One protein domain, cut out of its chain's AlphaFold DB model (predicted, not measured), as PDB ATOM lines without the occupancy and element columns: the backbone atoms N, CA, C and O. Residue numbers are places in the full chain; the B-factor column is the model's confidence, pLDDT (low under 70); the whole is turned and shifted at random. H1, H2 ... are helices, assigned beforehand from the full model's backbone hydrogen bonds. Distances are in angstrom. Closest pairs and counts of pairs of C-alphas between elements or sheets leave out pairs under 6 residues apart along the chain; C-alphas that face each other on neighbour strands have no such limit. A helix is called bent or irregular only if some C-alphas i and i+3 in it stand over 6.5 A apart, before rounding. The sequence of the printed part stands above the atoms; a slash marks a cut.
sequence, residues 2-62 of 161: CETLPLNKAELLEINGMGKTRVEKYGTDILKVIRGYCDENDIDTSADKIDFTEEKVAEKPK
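AT A GLANCE: This is residues 2 to 62 of the 161 residues of the protein "Related to 5' to 3' DNA helicase" of Algibacter lectus (UniProt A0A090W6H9). A short helix, H1, packs crosswise on one long kinked helix, H2, and a long tail, residues 41 to 62, turns back from the end of H2 in a wide arc. Residues 53 to 62 of this tail stand free and stick out. The printed part has 61 residues, with two named helices, H1 then H2, and no named strand; the class is all helix, though only 27 residues are in named elements. It is only just compact, close to loose, with a radius of gyration of the C-alphas of 12.6 A, and elongated, spanning 41 by 24 by 16 A.

IN THESE COORDINATES: H1, residues 9 to 14, begins at C-alpha 9 (364.542, 387.670, 307.557). H2, residues 20 to 40, is 28.4 A long and ends at C-alpha 40 (380.775, 399.926, 301.726).

HOW THE PARTS SIT: H2 has a kink of 65 degrees near residue 27 and is irregular: C-alphas 25 and 28 are 7.8 A apart. H1 and H2 touch, their closest C-alphas being those of Lys 9 and Gly 27, 6.3 A apart. Their lines are about perpendicular, at 76 degrees. Every O i to N i+4 pair is within hydrogen-bond range in H1, and 15 of 17 in H2.

THE WHOLE: The two C-alphas farthest apart, of Asp 42 and Pro 61, are 41.0 A apart. The printed part has no cut, and the link from H1 to H2 is tight. Residues 44 to 62 have pLDDT under 70.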
ATOM      1  N   CYS A   2     368.276 393.071 295.032       74.62
ATOM      2  CA  CYS A   2     369.251 394.156 294.832       74.62
ATOM      3  C   CYS A   2     368.621 395.559 294.901       74.62
ATOM      4  O   CYS A   2     369.261 396.485 295.366       74.62
ATOM      5  N   GLU A   3     367.359 395.700 294.488       76.38
ATOM      6  CA  GLU A   3     366.619 396.973 294.570       76.38
ATOM      7  C   GLU A   3     366.011 397.225 295.956       76.38
ATOM      8  O   GLU A   3     365.795 398.362 296.349       76.38
ATOM      9  N   THR A   4     365.709 396.152 296.690       76.44
ATOM     10  CA  THR A   4     364.952 396.192 297.951       76.44
ATOM     11  C   THR A   4     365.844 396.120 299.190       76.44
ATOM     12  O   THR A   4     365.348 396.357 300.280       76.44
ATOM     13  N   LEU A   5     367.112 395.712 299.022       81.50
ATOM     14  CA  LEU A   5     368.157 395.594 300.052       81.50
ATOM     15  C   LEU A   5     367.646 395.110 301.425       81.50
ATOM     16  O   LEU A   5     367.781 395.822 302.413       81.50
ATOM     17  N   PRO A   6     367.057 393.900 301.505       82.62
ATOM     18  CA  PRO A   6     366.446 393.419 302.739       82.62
ATOM     19  C   PRO A   6     367.484 393.263 303.857       82.62
ATOM     20  O   PRO A   6     368.533 392.647 303.654       82.62
ATOM     21  N   LEU A   7     367.169 393.773 305.049       81.94
ATOM     22  CA  LEU A   7     368.070 393.832 306.211       81.94
ATOM     23  C   LEU A   7     367.705 392.838 307.320       81.94
ATOM     24  O   LEU A   7     368.490 392.620 308.256       81.94
ATOM     25  N   ASN A   8     366.547 392.187 307.197       81.56
ATOM     26  CA  ASN A   8     366.077 391.156 308.113       81.56
ATOM     27  C   ASN A   8     365.403 389.979 307.376       81.56
ATOM     28  O   ASN A   8     365.117 390.011 306.178       81.56
ATOM     29  N   LYS A   9     365.160 388.886 308.112       82.19
ATOM     30  CA  LYS A   9     364.542 387.670 307.557       82.19
ATOM     31  C   LYS A   9     363.082 387.875 307.134       82.19
ATOM     32  O   LYS A   9     362.613 387.118 306.289       82.19
ATOM     33  N   ALA A  10     362.375 388.844 307.716       80.44
ATOM     34  CA  ALA A  10     360.986 389.129 307.365       80.44
ATOM     35  C   ALA A  10     360.906 389.759 305.968       80.44
ATOM     36  O   ALA A  10     360.188 389.248 305.119       80.44
ATOM     37  N   GLU A  11     361.747 390.752 305.689       81.19
ATOM     38  CA  GLU A  11     361.877 391.362 304.362       81.19
ATOM     39  C   GLU A  11     362.380 390.356 303.322       81.19
ATOM     40  O   GLU A  11     361.916 390.352 302.186       81.19
ATOM     41  N   LEU A  12     363.271 389.431 303.707       84.19
ATOM     42  CA  LEU A  12     363.662 388.335 302.817       84.19
ATOM     43  C   LEU A  12     362.480 387.440 302.421       84.19
ATOM     44  O   LEU A  12     362.472 386.952 301.297       84.19
ATOM     45  N   LEU A  13     361.502 387.216 303.304       84.62
ATOM     46  CA  LEU A  13     360.318 386.406 302.992       84.62
ATOM     47  C   LEU A  13     359.357 387.097 302.018       84.62
ATOM     48  O   LEU A  13     358.569 386.410 301.368       84.62
ATOM     49  N   GLU A  14     359.417 388.424 301.914       82.94
ATOM     50  CA  GLU A  14     358.624 389.202 300.957       82.94
ATOM     51  C   GLU A  14     359.240 389.195 299.549       82.94
ATOM     52  O   GLU A  14     358.570 389.516 298.566       82.94
ATOM     53  N   ILE A  15     360.498 388.760 299.413       85.19
ATOM     54  CA  ILE A  15     361.154 388.617 298.113       85.19
ATOM     55  C   ILE A  15     360.636 387.372 297.384       85.19
ATOM     56  O   ILE A  15     360.740 386.239 297.864       85.19
ATOM     57  N   ASN A  16     360.149 387.571 296.156       80.19
ATOM     58  CA  ASN A  16     359.737 386.474 295.285       80.19
ATOM     59  C   ASN A  16     360.881 385.454 295.102       80.19
ATOM     60  O   ASN A  16     362.009 385.809 294.757       80.19
ATOM     61  N   GLY A  17     360.603 384.174 295.362       81.88
ATOM     62  CA  GLY A  17     361.593 383.091 295.316       81.88
ATOM     63  C   GLY A  17     362.386 382.847 296.613       81.88
ATOM     64  O   GLY A  17     363.126 381.856 296.677       81.88
ATOM     65  N   MET A  18     362.197 383.665 297.657       85.56
ATOM     66  CA  MET A  18     362.794 383.502 298.994       85.56
ATOM     67  C   MET A  18     361.769 383.007 300.022       85.56
ATOM     68  O   MET A  18     361.421 383.662 300.996       85.56
ATOM     69  N   GLY A  19     361.289 381.776 299.824       81.69
ATOM     70  CA  GLY A  19     360.413 381.112 300.793       81.69
ATOM     71  C   GLY A  19     361.138 380.656 302.070       81.69
ATOM     72  O   GLY A  19     362.367 380.582 302.120       81.69
ATOM     73  N   LYS A  20     360.363 380.244 303.083       80.12
ATOM     74  CA  LYS A  20     360.842 379.860 304.432       80.12
ATOM     75  C   LYS A  20     362.073 378.956 304.438       80.12
ATOM     76  O   LYS A  20     363.062 379.284 305.072       80.12
ATOM     77  N   THR A  21     362.061 377.871 303.664       82.75
ATOM     78  CA  THR A  21     363.184 376.918 303.611       82.75
ATOM     79  C   THR A  21     364.477 377.549 303.093       82.75
ATOM     80  O   THR A  21     365.560 377.173 303.528       82.75
ATOM     81  N   ARG A  22     364.387 378.499 302.157       82.88
ATOM     82  CA  ARG A  22     365.557 379.212 301.631       82.88
ATOM     83  C   ARG A  22     366.035 380.289 302.599       82.88
ATOM     84  O   ARG A  22     367.236 380.415 302.787       82.88
ATOM     85  N   VAL A  23     365.119 380.999 303.257       86.81
ATOM     86  CA  VAL A  23     365.454 382.003 304.282       86.81
ATOM     87  C   VAL A  23     366.072 381.357 305.525       86.81
ATOM     88  O   VAL A  23     367.027 381.889 306.082       86.81
ATOM     89  N   GLU A  24     365.596 380.184 305.937       84.00
ATOM     90  CA  GLU A  24     366.194 379.418 307.036       84.00
ATOM     91  C   GLU A  24     367.602 378.929 306.695       84.00
ATOM     92  O   GLU A  24     368.497 379.033 307.528       84.00
ATOM     93  N   LYS A  25     367.807 378.420 305.473       83.50
ATOM     94  CA  LYS A  25     369.097 377.853 305.057       83.50
ATOM     95  C   LYS A  25     370.145 378.895 304.679       83.50
ATOM     96  O   LYS A  25     371.317 378.662 304.930       83.50
ATOM     97  N   TYR A  26     369.735 379.988 304.039       88.00
ATOM     98  CA  TYR A  26     370.649 380.934 303.386       88.00
ATOM     99  C   TYR A  26     370.419 382.388 303.803       88.00
ATOM    100  O   TYR A  26     371.197 383.262 303.432       88.00
ATOM    101  N   GLY A  27     369.355 382.681 304.558       85.38
ATOM    102  CA  GLY A  27     368.985 384.059 304.878       85.38
ATOM    103  C   GLY A  27     370.055 384.790 305.682       85.38
ATOM    104  O   GLY A  27     370.305 385.958 305.424       85.38
ATOM    105  N   THR A  28     370.740 384.115 306.606       84.69
ATOM    106  CA  THR A  28     371.829 384.721 307.391       84.69
ATOM    107  C   THR A  28     373.000 385.166 306.521       84.69
ATOM    108  O   THR A  28     373.494 386.279 306.689       84.69
ATOM    109  N   ASP A  29     373.410 384.331 305.568       85.50
ATOM    110  CA  ASP A  29     374.547 384.619 304.694       85.50
ATOM    111  C   ASP A  29     374.205 385.730 303.697       85.50
ATOM    112  O   ASP A  29     375.001 386.640 303.478       85.50
ATOM    113  N   ILE A  30     372.982 385.710 303.159       86.50
ATOM    114  CA  ILE A  30     372.480 386.740 302.243       86.50
ATOM    115  C   ILE A  30     372.420 388.103 302.940       86.50
ATOM    116  O   ILE A  30     372.923 389.085 302.397       86.50
ATOM    117  N   LEU A  31     371.872 388.167 304.159       86.06
ATOM    118  CA  LEU A  31     371.818 389.411 304.935       86.06
ATOM    119  C   LEU A  31     373.215 389.956 305.243       86.06
ATOM    120  O   LEU A  31     373.416 391.167 305.218       86.06
ATOM    121  N   LYS A  32     374.192 389.080 305.500       83.75
ATOM    122  CA  LYS A  32     375.576 389.490 305.754       83.75
ATOM    123  C   LYS A  32     376.210 390.158 304.530       83.75
ATOM    124  O   LYS A  32     376.885 391.170 304.683       83.75
ATOM    125  N   VAL A  33     375.972 389.618 303.335       84.75
ATOM    126  CA  VAL A  33     376.476 390.194 302.075       84.75
ATOM    127  C   VAL A  33     375.793 391.526 301.765       84.75
ATOM    128  O   VAL A  33     376.470 392.481 301.397       84.75
ATOM    129  N   ILE A  34     374.472 391.613 301.951       84.00
ATOM    130  CA  ILE A  34     373.711 392.849 301.711       84.00
ATOM    131  C   ILE A  34     374.173 393.965 302.652       84.00
ATOM    132  O   ILE A  34     374.339 395.095 302.205       84.00
ATOM    133  N   ARG A  35     374.446 393.651 303.926       78.69
ATOM    134  CA  ARG A  35     375.001 394.622 304.881       78.69
ATOM    135  C   ARG A  35     376.383 395.107 304.477       78.69
ATOM    136  O   ARG A  35     376.571 396.309 304.400       78.69
ATOM    137  N   GLY A  36     377.295 394.196 304.124       79.12
ATOM    138  CA  GLY A  36     378.624 394.587 303.642       79.12
ATOM    139  C   GLY A  36     378.547 395.543 302.451       79.12
ATOM    140  O   GLY A  36     379.254 396.538 302.412       79.12
ATOM    141  N   TYR A  37     377.606 395.307 301.534       83.19
ATOM    142  CA  TYR A  37     377.357 396.225 300.427       83.19
ATOM    143  C   TYR A  37     376.802 397.588 300.879       83.19
ATOM    144  O   TYR A  37     377.229 398.612 300.352       83.19
ATOM    145  N   CYS A  38     375.869 397.625 301.836       79.06
ATOM    146  CA  CYS A  38     375.313 398.884 302.347       79.06
ATOM    147  C   CYS A  38     376.366 399.714 303.098       79.06
ATOM    148  O   CYS A  38     376.448 400.918 302.869       79.06
ATOM    149  N   ASP A  39     377.197 399.057 303.912       76.38
ATOM    150  CA  ASP A  39     378.285 399.676 304.676       76.38
ATOM    151  C   ASP A  39     379.380 400.236 303.749       76.38
ATOM    152  O   ASP A  39     379.874 401.337 303.959       76.38
ATOM    153  N   GLU A  40     379.749 399.500 302.694       79.00
ATOM    154  CA  GLU A  40     380.775 399.926 301.726       79.00
ATOM    155  C   GLU A  40     380.328 401.077 300.815       79.00
ATOM    156  O   GLU A  40     381.174 401.762 300.241       79.00
ATOM    157  N   ASN A  41     379.019 401.274 300.645       79.25
ATOM    158  CA  ASN A  41     378.459 402.272 299.731       79.25
ATOM    159  C   ASN A  41     377.789 403.450 300.462       79.25
ATOM    160  O   ASN A  41     377.043 404.193 299.823       79.25
ATOM    161  N   ASP A  42     378.034 403.613 301.771       70.94
ATOM    162  CA  ASP A  42     377.440 404.658 302.624       70.94
ATOM    163  C   ASP A  42     375.909 404.765 302.446       70.94
ATOM    164  O   ASP A  42     375.317 405.849 302.430       70.94
ATOM    165  N   ILE A  43     375.246 403.618 302.260       73.12
ATOM    166  CA  ILE A  43     373.791 403.569 302.141       73.12
ATOM    167  C   ILE A  43     373.239 403.733 303.554       73.12
ATOM    168  O   ILE A  43     373.415 402.846 304.390       73.12
ATOM    169  N   ASP A  44     372.582 404.870 303.807       57.97
ATOM    170  CA  ASP A  44     371.985 405.223 305.100       57.97
ATOM    171  C   ASP A  44     370.855 404.247 305.458       57.97
ATOM    172  O   ASP A  44     369.664 404.455 305.205       57.97
ATOM    173  N   THR A  45     371.258 403.111 306.013       55.50
ATOM    174  CA  THR A  45     370.378 402.106 306.579       55.50
ATOM    175  C   THR A  45     370.091 402.533 308.008       55.50
ATOM    176  O   THR A  45     370.697 402.072 308.969       55.50
ATOM    177  N   SER A  46     369.156 403.471 308.151       45.78
ATOM    178  CA  SER A  46     368.642 403.970 309.432       45.78
ATOM    179  C   SER A  46     367.838 402.890 310.180       45.78
ATOM    180  O   SER A  46     366.642 403.007 310.429       45.78
ATOM    181  N   ALA A  47     368.517 401.800 310.531       47.34
ATOM    182  CA  ALA A  47     368.021 400.674 311.307       47.34
ATOM    183  C   ALA A  47     369.166 400.012 312.097       47.34
ATOM    184  O   ALA A  47     369.264 398.787 312.193       47.34
ATOM    185  N   ASP A  48     370.018 400.828 312.721       44.62
ATOM    186  CA  ASP A  48     370.658 400.424 313.968       44.62
ATOM    187  C   ASP A  48     369.548 400.026 314.953       44.62
ATOM    188  O   ASP A  48     368.736 400.865 315.352       44.62
ATOM    189  N   LYS A  49     369.548 398.744 315.347       47.69
ATOM    190  CA  LYS A  49     368.577 398.002 316.186       47.69
ATOM    191  C   LYS A  49     367.542 397.192 315.406       47.69
ATOM    192  O   LYS A  49     366.377 397.567 315.349       47.69
ATOM    193  N   ILE A  50     367.917 395.986 314.982       42.16
ATOM    194  CA  ILE A  50     366.977 394.856 315.024       42.16
ATOM    195  C   ILE A  50     367.711 393.640 315.591       42.16
ATOM    196  O   ILE A  50     368.627 393.086 314.981       42.16
ATOM    197  N   ASP A  51     367.300 393.304 316.810       41.25
ATOM    198  CA  ASP A  51     367.713 392.175 317.629       41.25
ATOM    199  C   ASP A  51     367.707 390.848 316.860       41.25
ATOM    200  O   ASP A  51     366.748 390.490 316.177       41.25
ATOM    201  N   PHE A  52     368.753 390.050 317.071       42.44
ATOM    202  CA  PHE A  52     368.788 388.631 316.708       42.44
ATOM    203  C   PHE A  52     367.995 387.770 317.703       42.44
ATOM    204  O   PHE A  52     368.337 386.609 317.936       42.44
ATOM    205  N   THR A  53     366.954 388.312 318.334       37.97
ATOM    206  CA  THR A  53     366.096 387.510 319.195       37.97
ATOM    207  C   THR A  53     365.223 386.637 318.317       37.97
ATOM    208  O   THR A  53     364.460 387.124 317.484       37.97
ATOM    209  N   GLU A  54     365.377 385.330 318.502       46.41
ATOM    210  CA  GLU A  54     364.533 384.268 317.976       46.41
ATOM    211  C   GLU A  54     363.069 384.486 318.391       46.41
ATOM    212  O   GLU A  54     362.537 383.813 319.274       46.41
ATOM    213  N   GLU A  55     362.372 385.423 317.756       41.59
ATOM    214  CA  GLU A  55     360.925 385.442 317.830       41.59
ATOM    215  C   GLU A  55     360.431 384.246 317.027       41.59
ATOM    216  O   GLU A  55     360.443 384.217 315.794       41.59
ATOM    217  N   LYS A  56     360.038 383.208 317.771       44.47
ATOM    218  CA  LYS A  56     359.200 382.112 317.298       44.47
ATOM    219  C   LYS A  56     357.979 382.719 316.616       44.47
ATOM    220  O   LYS A  56     356.978 383.014 317.264       44.47
ATOM    221  N   VAL A  57     358.072 382.904 315.303       44.56
ATOM    222  CA  VAL A  57     356.948 383.317 314.472       44.56
ATOM    223  C   VAL A  57     355.894 382.227 314.601       44.56
ATOM    224  O   VAL A  57     356.064 381.121 314.084       44.56
ATOM    225  N   ALA A  58     354.838 382.542 315.351       47.22
ATOM    226  CA  ALA A  58     353.705 381.668 315.580       47.22
ATOM    227  C   ALA A  58     353.217 381.097 314.244       47.22
ATOM    228  O   ALA A  58     352.978 381.823 313.272       47.22
ATOM    229  N   GLU A  59     353.120 379.771 314.191       44.56
ATOM    230  CA  GLU A  59     352.684 379.033 313.020       44.56
ATOM    231  C   GLU A  59     351.273 379.481 312.630       44.56
ATOM    232  O   GLU A  59     350.282 379.084 313.239       44.56
ATOM    233  N   LYS A  60     351.156 380.281 311.564       51.94
ATOM    234  CA  LYS A  60     349.897 380.316 310.820       51.94
ATOM    235  C   LYS A  60     349.648 378.889 310.314       51.94
ATOM    236  O   LYS A  60     350.551 378.337 309.668       51.94
ATOM    237  N   PRO A  61     348.479 378.284 310.595       44.38
ATOM    238  CA  PRO A  61     348.174 376.936 310.145       44.38
ATOM    239  C   PRO A  61     348.361 376.883 308.631       44.38
ATOM    240  O   PRO A  61     347.808 377.701 307.892       44.38
ATOM    241  N   LYS A  62     349.218 375.963 308.175       53.28
ATOM    242  CA  LYS A  62     349.456 375.732 306.749       53.28
ATOM    243  C   LYS A  62     348.100 375.412 306.130       53.28
ATOM    244  O   LYS A  62     347.508 374.392 306.479       53.28
TER     245      LYS A  62